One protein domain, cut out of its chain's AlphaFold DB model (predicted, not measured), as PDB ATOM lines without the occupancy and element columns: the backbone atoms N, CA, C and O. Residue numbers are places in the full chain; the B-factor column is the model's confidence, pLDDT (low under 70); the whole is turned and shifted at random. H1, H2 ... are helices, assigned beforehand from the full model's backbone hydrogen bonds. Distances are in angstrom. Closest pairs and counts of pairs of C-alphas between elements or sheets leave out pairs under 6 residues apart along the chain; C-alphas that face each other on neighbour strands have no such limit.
ATOM      1  N   SER A   2      54.829  44.743   9.487       81.56
ATOM      2  CA  SER A   2      56.164  44.533   8.898       81.56
ATOM      3  C   SER A   2      56.447  45.521   7.758       81.56
ATOM      4  O   SER A   2      55.531  45.939   7.052       81.56
ATOM      5  N   ALA A   3      57.723  45.831   7.503       83.19
ATOM      6  CA  ALA A   3      58.120  46.699   6.385       83.19
ATOM      7  C   ALA A   3      57.640  46.173   5.017       83.19
ATOM      8  O   ALA A   3      57.278  46.956   4.141       83.19
ATOM      9  N   ARG A   4      57.597  44.843   4.852       83.56
ATOM     10  CA  ARG A   4      57.104  44.179   3.640       83.56
ATOM     11  C   ARG A   4      55.592  44.352   3.468       83.56
ATOM     12  O   ARG A   4      55.140  44.609   2.358       83.56
ATOM     13  N   GLY A   5      54.837  44.265   4.564       82.38
ATOM     14  CA  GLY A   5      53.400  44.544   4.587       82.38
ATOM     15  C   GLY A   5      53.086  45.996   4.220       82.38
ATOM     16  O   GLY A   5      52.219  46.228   3.385       82.38
ATOM     17  N   CYS A   6      53.837  46.966   4.761       79.12
ATOM     18  CA  CYS A   6      53.678  48.385   4.412       79.12
ATOM     19  C   CYS A   6      53.876  48.643   2.913       79.12
ATOM     20  O   CYS A   6      53.015  49.245   2.281       79.12
ATOM     21  N   MET A   7      54.990  48.162   2.345       82.94
ATOM     22  CA  MET A   7      55.306  48.370   0.927       82.94
ATOM     23  C   MET A   7      54.241  47.769   0.010       82.94
ATOM     24  O   MET A   7      53.827  48.404  -0.951       82.94
ATOM     25  N   PHE A   8      53.753  46.571   0.341       86.31
ATOM     26  CA  PHE A   8      52.677  45.949  -0.418       86.31
ATOM     27  C   PHE A   8      51.390  46.776  -0.393       86.31
ATOM     28  O   PHE A   8      50.776  46.960  -1.437       86.31
ATOM     29  N   ILE A   9      50.984  47.274   0.779       81.75
ATOM     30  CA  ILE A   9      49.772  48.091   0.910       81.75
ATOM     31  C   ILE A   9      49.912  49.379   0.092       81.75
ATOM     32  O   ILE A   9      48.988  49.723  -0.643       81.75
ATOM     33  N   ASP A  10      51.059  50.058   0.171       80.50
ATOM     34  CA  ASP A  10      51.319  51.284  -0.589       80.50
ATOM     35  C   ASP A  10      51.238  51.038  -2.108       80.50
ATOM     36  O   ASP A  10      50.538  51.768  -2.818       80.50
ATOM     37  N   ASP A  11      51.879  49.973  -2.600       84.00
ATOM     38  CA  ASP A  11      51.863  49.595  -4.018       84.00
ATOM     39  C   ASP A  11      50.460  49.170  -4.481       84.00
ATOM     40  O   ASP A  11      49.994  49.555  -5.560       84.00
ATOM     41  N   TRP A  12      49.749  48.400  -3.653       83.94
ATOM     42  CA  TRP A  12      48.412  47.910  -3.965       83.94
ATOM     43  C   TRP A  12      47.400  49.060  -4.019       83.94
ATOM     44  O   TRP A  12      46.640  49.163  -4.984       83.94
ATOM     45  N   ILE A  13      47.441  49.984  -3.054       77.75
ATOM     46  CA  ILE A  13      46.603  51.191  -3.033       77.75
ATOM     47  C   ILE A  13      46.901  52.084  -4.245       77.75
ATOM     48  O   ILE A  13      45.967  52.571  -4.885       77.75
ATOM     49  N   ALA A  14      48.175  52.280  -4.597       80.88
ATOM     50  CA  ALA A  14      48.563  53.089  -5.753       80.88
ATOM     51  C   ALA A  14      48.040  52.519  -7.086       80.88
ATOM     52  O   ALA A  14      47.728  53.290  -7.994       80.88
ATOM     53  N   GLY A  15      47.915  51.192  -7.196       79.62
ATOM     54  CA  GLY A  15      47.375  50.512  -8.378       79.62
ATOM     55  C   GLY A  15      45.844  50.424  -8.441       79.62
ATOM     56  O   GLY A  15      45.293  50.310  -9.535       79.62
ATOM     57  N   HIS A  16      45.152  50.485  -7.298       74.44
ATOM     58  CA  HIS A  16      43.697  50.269  -7.211       74.44
ATOM     59  C   HIS A  16      42.896  51.555  -6.937       74.44
ATOM     60  O   HIS A  16      41.663  51.565  -7.019       74.44
ATOM     61  N   LEU A  17      43.571  52.681  -6.680       70.25
ATOM     62  CA  LEU A  17      42.947  54.003  -6.646       70.25
ATOM     63  C   LEU A  17      43.032  54.718  -8.012       70.25
ATOM     64  O   LEU A  17      44.069  54.671  -8.667       70.25
ATOM     65  N   PRO A  18      41.967  55.434  -8.440       61.88
ATOM     66  CA  PRO A  18      40.813  55.856  -7.657       61.88
ATOM     67  C   PRO A  18      39.550  55.116  -8.115       61.88
ATOM     68  O   PRO A  18      38.654  55.742  -8.675       61.88
ATOM     69  N   VAL A  19      39.454  53.792  -7.956       53.22
ATOM     70  CA  VAL A  19      38.269  53.106  -8.502       53.22
ATOM     71  C   VAL A  19      37.012  53.377  -7.674       53.22
ATOM     72  O   VAL A  19      35.928  53.463  -8.248       53.22
ATOM     73  N   THR A  20      37.098  53.619  -6.361       48.47
ATOM     74  CA  THR A  20      35.895  53.931  -5.563       48.47
ATOM     75  C   THR A  20      36.246  54.645  -4.255       48.47
ATOM     76  O   THR A  20      36.072  54.116  -3.167       48.47
ATOM     77  N   THR A  21      36.695  55.903  -4.318       52.12
ATOM     78  CA  THR A  21      36.559  56.831  -3.172       52.12
ATOM     79  C   THR A  21      35.106  57.317  -3.087       52.12
ATOM     80  O   THR A  21      34.821  58.509  -3.055       52.12
ATOM     81  N   THR A  22      34.146  56.402  -3.147       54.25
ATOM     82  CA  THR A  22      32.759  56.686  -2.788       54.25
ATOM     83  C   THR A  22      32.691  56.291  -1.327       54.25
ATOM     84  O   THR A  22      33.086  55.178  -1.010       54.25
ATOM     85  N   GLY A  23      32.327  57.207  -0.430       56.19
ATOM     86  CA  GLY A  23      32.297  56.995   1.025       56.19
ATOM     87  C   GLY A  23      31.253  55.972   1.488       56.19
ATOM     88  O   GLY A  23      30.502  56.252   2.414       56.19
ATOM     89  N   ASP A  24      31.189  54.828   0.813       63.19
ATOM     90  CA  ASP A  24      30.382  53.664   1.102       63.19
ATOM     91  C   ASP A  24      31.218  52.692   1.957       63.19
ATOM     92  O   ASP A  24      32.214  52.135   1.480       63.19
ATOM     93  N   PRO A  25      30.838  52.483   3.227       59.94
ATOM     94  CA  PRO A  25      31.493  51.527   4.113       59.94
ATOM     95  C   PRO A  25      31.518  50.094   3.564       59.94
ATOM     96  O   PRO A  25      32.422  49.338   3.915       59.94
ATOM     97  N   ILE A  26      30.560  49.715   2.708       67.69
ATOM     98  CA  ILE A  26      30.496  48.382   2.093       67.69
ATOM     99  C   ILE A  26      31.624  48.228   1.070       67.69
ATOM    100  O   ILE A  26      32.396  47.277   1.147       67.69
ATOM    101  N   ALA A  27      31.806  49.221   0.194       71.94
ATOM    102  CA  ALA A  27      32.894  49.230  -0.784       71.94
ATOM    103  C   ALA A  27      34.282  49.223  -0.114       71.94
ATOM    104  O   ALA A  27      35.219  48.620  -0.631       71.94
ATOM    105  N   ALA A  28      34.415  49.862   1.055       69.44
ATOM    106  CA  ALA A  28      35.647  49.815   1.839       69.44
ATOM    107  C   ALA A  28      35.935  48.412   2.410       69.44
ATOM    108  O   ALA A  28      37.094  48.002   2.445       69.44
ATOM    109  N   SER A  29      34.899  47.678   2.835       71.94
ATOM    110  CA  SER A  29      35.035  46.289   3.295       71.94
ATOM    111  C   SER A  29      35.437  45.360   2.151       71.94
ATOM    112  O   SER A  29      36.412  44.626   2.281       71.94
ATOM    113  N   ASP A  30      34.761  45.460   1.005       79.44
ATOM    114  CA  ASP A  30      35.066  44.642  -0.175       79.44
ATOM    115  C   ASP A  30      36.494  44.894  -0.687       79.44
ATOM    116  O   ASP A  30      37.167  43.982  -1.172       79.44
ATOM    117  N   LEU A  31      36.976  46.136  -0.587       79.06
ATOM    118  CA  LEU A  31      38.342  46.496  -0.959       79.06
ATOM    119  C   LEU A  31      39.369  45.926   0.031       79.06
ATOM    120  O   LEU A  31      40.438  45.484  -0.386       79.06
ATOM    121  N   ALA A  32      39.049  45.912   1.327       78.88
ATOM    122  CA  ALA A  32      39.897  45.290   2.338       78.88
ATOM    123  C   ALA A  32      40.013  43.773   2.115       78.88
ATOM    124  O   ALA A  32      41.120  43.240   2.187       78.88
ATOM    125  N   ASP A  33      38.915  43.096   1.768       83.25
ATOM    126  CA  ASP A  33      38.930  41.666   1.443       83.25
ATOM    127  C   ASP A  33      39.784  41.382   0.196       83.25
ATOM    128  O   ASP A  33      40.667  40.523   0.230       83.25
ATOM    129  N   GLN A  34      39.625  42.175  -0.872       85.38
ATOM    130  CA  GLN A  34      40.450  42.066  -2.086       85.38
ATOM    131  C   GLN A  34      41.945  42.281  -1.811       85.38
ATOM    132  O   GLN A  34      42.790  41.566  -2.355       85.38
ATOM    133  N   MET A  35      42.288  43.249  -0.957       85.75
ATOM    134  CA  MET A  35      43.671  43.506  -0.551       85.75
ATOM    135  C   MET A  35      44.255  42.312   0.210       85.75
ATOM    136  O   MET A  35      45.399  41.921  -0.026       85.75
ATOM    137  N   MET A  36      43.476  41.722   1.119       84.06
ATOM    138  CA  MET A  36      43.907  40.579   1.922       84.06
ATOM    139  C   MET A  36      44.089  39.311   1.086       84.06
ATOM    140  O   MET A  36      45.032  38.553   1.331       84.06
ATOM    141  N   ASP A  37      43.241  39.088   0.084       87.88
ATOM    142  CA  ASP A  37      43.413  37.984  -0.861       87.88
ATOM    143  C   ASP A  37      44.651  38.193  -1.745       87.88
ATOM    144  O   ASP A  37      45.480  37.289  -1.858       87.88
ATOM    145  N   ALA A  38      44.873  39.407  -2.260       86.75
ATOM    146  CA  ALA A  38      46.079  39.730  -3.024       86.75
ATOM    147  C   ALA A  38      47.367  39.592  -2.189       86.75
ATOM    148  O   ALA A  38      48.393  39.122  -2.686       86.75
ATOM    149  N   ALA A  39      47.324  39.961  -0.906       84.94
ATOM    150  CA  ALA A  39      48.437  39.766   0.020       84.94
ATOM    151  C   ALA A  39      48.744  38.277   0.217       84.94
ATOM    152  O   ALA A  39      49.910  37.871   0.183       84.94
ATOM    153  N   ARG A  40      47.700  37.453   0.377       85.94
ATOM    154  CA  ARG A  40      47.826  35.999   0.514       85.94
ATOM    155  C   ARG A  40      48.447  35.377  -0.735       85.94
ATOM    156  O   ARG A  40      49.380  34.584  -0.601       85.94
ATOM    157  N   ASP A  41      47.989  35.778  -1.918       87.56
ATOM    158  CA  ASP A  41      48.543  35.333  -3.201       87.56
ATOM    159  C   ASP A  41      50.008  35.773  -3.375       87.56
ATOM    160  O   ASP A  41      50.831  35.032  -3.914       87.56
ATOM    161  N   GLY A  42      50.365  36.946  -2.841       84.94
ATOM    162  CA  GLY A  42      51.736  37.459  -2.769       84.94
ATOM    163  C   GLY A  42      52.617  36.820  -1.686       84.94
ATOM    164  O   GLY A  42      53.783  37.195  -1.545       84.94
ATOM    165  N   GLY A  43      52.095  35.868  -0.904       89.06
ATOM    166  CA  GLY A  43      52.829  35.211   0.181       89.06
ATOM    167  C   GLY A  43      53.102  36.109   1.394       89.06
ATOM    168  O   GLY A  43      54.013  35.828   2.181       89.06
ATOM    169  N   ILE A  44      52.333  37.189   1.542       86.00
ATOM    170  CA  ILE A  44      52.357  38.073   2.705       86.00
ATOM    171  C   ILE A  44      51.391  37.508   3.735       86.00
ATOM    172  O   ILE A  44      50.196  37.338   3.481       86.00
ATOM    173  N   LYS A  45      51.919  37.172   4.910       84.38
ATOM    174  CA  LYS A  45      51.090  36.629   5.982       84.38
ATOM    175  C   LYS A  45      50.217  37.733   6.583       84.38
ATOM    176  O   LYS A  45      50.676  38.865   6.697       84.38
ATOM    177  N   PRO A  46      49.008  37.405   7.065       74.38
ATOM    178  CA  PRO A  46      48.175  38.324   7.838       74.38
ATOM    179  C   PRO A  46      48.953  39.061   8.935       74.38
ATOM    180  O   PRO A  46      48.861  40.277   9.035       74.38
ATOM    181  N   ASP A  47      49.785  38.358   9.701       80.00
ATOM    182  CA  ASP A  47      50.562  38.945  10.803       80.00
ATOM    183  C   ASP A  47      51.509  40.064  10.332       80.00
ATOM    184  O   ASP A  47      51.761  41.024  11.055       80.00
ATOM    185  N   GLU A  48      51.967  40.009   9.078       78.38
ATOM    186  CA  GLU A  48      52.810  41.043   8.471       78.38
ATOM    187  C   GLU A  48      52.053  42.341   8.166       78.38
ATOM    188  O   GLU A  48      52.700  43.379   7.991       78.38
ATOM    189  N   ILE A  49      50.719  42.275   8.137       75.12
ATOM    190  CA  ILE A  49      49.767  43.374   7.928       75.12
ATOM    191  C   ILE A  49      49.146  43.810   9.271       75.12
ATOM    192  O   ILE A  49      49.012  45.001   9.533       75.12
ATOM    193  N   TYR A  50      48.812  42.870  10.159       66.31
ATOM    194  CA  TYR A  50      48.037  43.131  11.380       66.31
ATOM    195  C   TYR A  50      48.861  43.491  12.626       66.31
ATOM    196  O   TYR A  50      48.278  43.957  13.600       66.31
ATOM    197  N   GLU A  51      50.191  43.327  12.631       53.91
ATOM    198  CA  GLU A  51      50.970  43.386  13.884       53.91
ATOM    199  C   GLU A  51      50.933  44.719  14.669       53.91
ATOM    200  O   GLU A  51      51.381  44.737  15.807       53.91
ATOM    201  N   GLU A  52      50.423  45.835  14.127       50.81
ATOM    202  CA  GLU A  52      50.336  47.112  14.882       50.81
ATOM    203  C   GLU A  52      49.063  47.935  14.645       50.81
ATOM    204  O   GLU A  52      49.008  49.109  15.009       50.81
ATOM    205  N   VAL A  53      48.027  47.357  14.041       51.62
ATOM    206  CA  VAL A  53      46.845  48.133  13.658       51.62
ATOM    207  C   VAL A  53      45.603  47.488  14.247       51.62
ATOM    208  O   VAL A  53      45.244  46.371  13.886       51.62
ATOM    209  N   TRP A  54      44.915  48.211  15.133       53.62
ATOM    210  CA  TRP A  54      43.642  47.765  15.705       53.62
ATOM    211  C   TRP A  54      42.531  47.570  14.652       53.62
ATOM    212  O   TRP A  54      41.534  46.921  14.955       53.62
ATOM    213  N   SER A  55      42.705  48.058  13.414       62.88
ATOM    214  CA  SER A  55      41.880  47.706  12.254       62.88
ATOM    215  C   SER A  55      42.498  48.155  10.919       62.88
ATOM    216  O   SER A  55      42.841  49.324  10.757       62.88
ATOM    217  N   VAL A  56      42.536  47.275   9.909       62.38
ATOM    218  CA  VAL A  56      42.929  47.615   8.518       62.38
ATOM    219  C   VAL A  56      42.080  48.755   7.939       62.38
ATOM    220  O   VAL A  56      42.586  49.570   7.166       62.38
ATOM    221  N   SER A  57      40.820  48.886   8.368       60.16
ATOM    222  CA  SER A  57      39.965  50.000   7.946       60.16
ATOM    223  C   SER A  57      40.521  51.366   8.369       60.16
ATOM    224  O   SER A  57      40.448  52.312   7.591       60.16
ATOM    225  N   GLU A  58      41.139  51.477   9.548       65.94
ATOM    226  CA  GLU A  58      41.690  52.738  10.060       65.94
ATOM    227  C   GLU A  58      42.916  53.199   9.256       65.94
ATOM    228  O   GLU A  58      43.047  54.385   8.951       65.94
ATOM    229  N   VAL A  59      43.761  52.261   8.815       70.06
ATOM    230  CA  VAL A  59      44.908  52.552   7.934       70.06
ATOM    231  C   VAL A  59      44.452  53.042   6.567       70.06
ATOM    232  O   VAL A  59      44.990  54.029   6.063       70.06
ATOM    233  N   ILE A  60      43.434  52.404   5.983       68.12
ATOM    234  CA  ILE A  60      42.872  52.823   4.694       68.12
ATOM    235  C   ILE A  60      42.232  54.216   4.817       68.12
ATOM    236  O   ILE A  60      42.487  55.086   3.981       68.12
ATOM    237  N   PHE A  61      41.472  54.478   5.887       67.44
ATOM    238  CA  PHE A  61      40.911  55.808   6.159       67.44
ATOM    239  C   PHE A  61      41.997  56.882   6.310       67.44
ATOM    240  O   PHE A  61      41.883  57.967   5.733       67.44
ATOM    241  N   GLU A  62      43.073  56.585   7.037       68.38
ATOM    242  CA  GLU A  62      44.191  57.506   7.230       68.38
ATOM    243  C   GLU A  62      44.961  57.768   5.921       68.38
ATOM    244  O   GLU A  62      45.322  58.913   5.633       68.38
ATOM    245  N   ALA A  63      45.163  56.748   5.082       68.88
ATOM    246  CA  ALA A  63      45.789  56.892   3.768       68.88
ATOM    247  C   ALA A  63      44.949  57.776   2.822       68.88
ATOM    248  O   ALA A  63      45.474  58.680   2.156       68.88
ATOM    249  N   ILE A  64      43.622  57.602   2.820       72.19
ATOM    250  CA  ILE A  64      42.691  58.464   2.076       72.19
ATOM    251  C   ILE A  64      42.749  59.912   2.600       72.19
ATOM    252  O   ILE A  64      42.812  60.864   1.816       72.19
ATOM    253  N   ARG A  65      42.797  60.114   3.921       68.62
ATOM    254  CA  ARG A  65      42.920  61.448   4.533       68.62
ATOM    255  C   ARG A  65      44.235  62.144   4.158       68.62
ATOM    256  O   ARG A  65      44.237  63.334   3.849       68.62
ATOM    257  N   LYS A  66      45.358  61.424   4.136       68.44
ATOM    258  CA  LYS A  66      46.664  61.992   3.750       68.44
ATOM    259  C   LYS A  66      46.743  62.329   2.259       68.44
ATOM    260  O   LYS A  66      47.245  63.395   1.905       68.44
ATOM    261  N   SER A  67      46.209  61.470   1.391       59.81
ATOM    262  CA  SER A  67      46.187  61.709  -0.062       59.81
ATOM    263  C   SER A  67      45.263  62.869  -0.468       59.81
ATOM    264  O   SER A  67      45.585  63.631  -1.382       59.81
ATOM    265  N   SER A  68      44.150  63.066   0.246       50.88
ATOM    266  CA  SER A  68      43.239  64.201   0.033       50.88
ATOM    267  C   SER A  68      43.825  65.534   0.518       50.88
ATOM    268  O   SER A  68      43.701  66.540  -0.183       50.88
ATOM    269  N   VAL A  69      44.541  65.550   1.647       50.28
ATOM    270  CA  VAL A  69      45.257  66.749   2.127       50.28
ATOM    271  C   VAL A  69      46.396  67.142   1.180       50.28
ATOM    272  O   VAL A  69      46.538  68.322   0.867       50.28
ATOM    273  N   ALA A  70      47.144  66.176   0.635       48.94
ATOM    274  CA  ALA A  70      48.210  66.449  -0.333       48.94
ATOM    275  C   ALA A  70      47.707  67.162  -1.609       48.94
ATOM    276  O   ALA A  70      48.448  67.935  -2.215       48.94
ATOM    277  N   ARG A  71      46.436  66.965  -1.997       42.72
ATOM    278  CA  ARG A  71      45.795  67.702  -3.104       42.72
ATOM    279  C   ARG A  71      45.216  69.061  -2.708       42.72
ATOM    280  O   ARG A  71      45.079  69.914  -3.579       42.72
ATOM    281  N   ALA A  72      44.871  69.280  -1.442       47.22
ATOM    282  CA  ALA A  72      44.281  70.540  -0.986       47.22
ATOM    283  C   ALA A  72      45.320  71.656  -0.773       47.22
ATOM    284  O   ALA A  72      44.965  72.830  -0.818       47.22
TER     285      ALA A  72
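Overview. This is residues 2 to 72 of the 75 residues of the protein "DUF768 domain-containing protein" of Mesorhizobium sp. M7A.F.Ca.CA.004.05.1.1 (UniProt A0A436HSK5). What is the main picture? H2 makes one side; H1 crosses over it loosely, H4 starts over it and runs off, residues 65 to 72 sticking out, and short H3 sits by H1's start. What is it made of? The printed part has 71 residues with four named helices, H1 to H4, class all helix. It is compact, radius of gyration of the C-alphas 12.0 A, spanning 34 by 23 by 22 A.

Along the chain. Where is each helix? H1, residues 3 to 16, 20.1 A, begins at C-alpha 3 (58.120, 46.699, 6.385). H2 is residues 25 to 41, 24.6 A; H3 is 46 to 50, 6.0 A. Where does H4 end? H4, residues 56 to 72, 24.9 A, ends at C-alpha 72 (44.281, 70.540, -0.986).

Arrangement. What touches the hub, H2? H1 only just does, with 3 pairs of C-alphas within 8 A, closest Trp 12 and Met 35, 7.3 A, at a steep tilt of 56 degrees. H4 touches it with residues 56 to 57 alone, closest C-alphas Ala 32 and Val 56, 7.3 A. Are the backbones whole? In H1, H2, H3 and H4 every O i to N i+4 pair is within hydrogen-bond range.

Size, cuts and confidence. Any cut or long link? Neither. Where is confidence low? For instance, pLDDT is under 70 at residues 18 to 26 and 65 to 72.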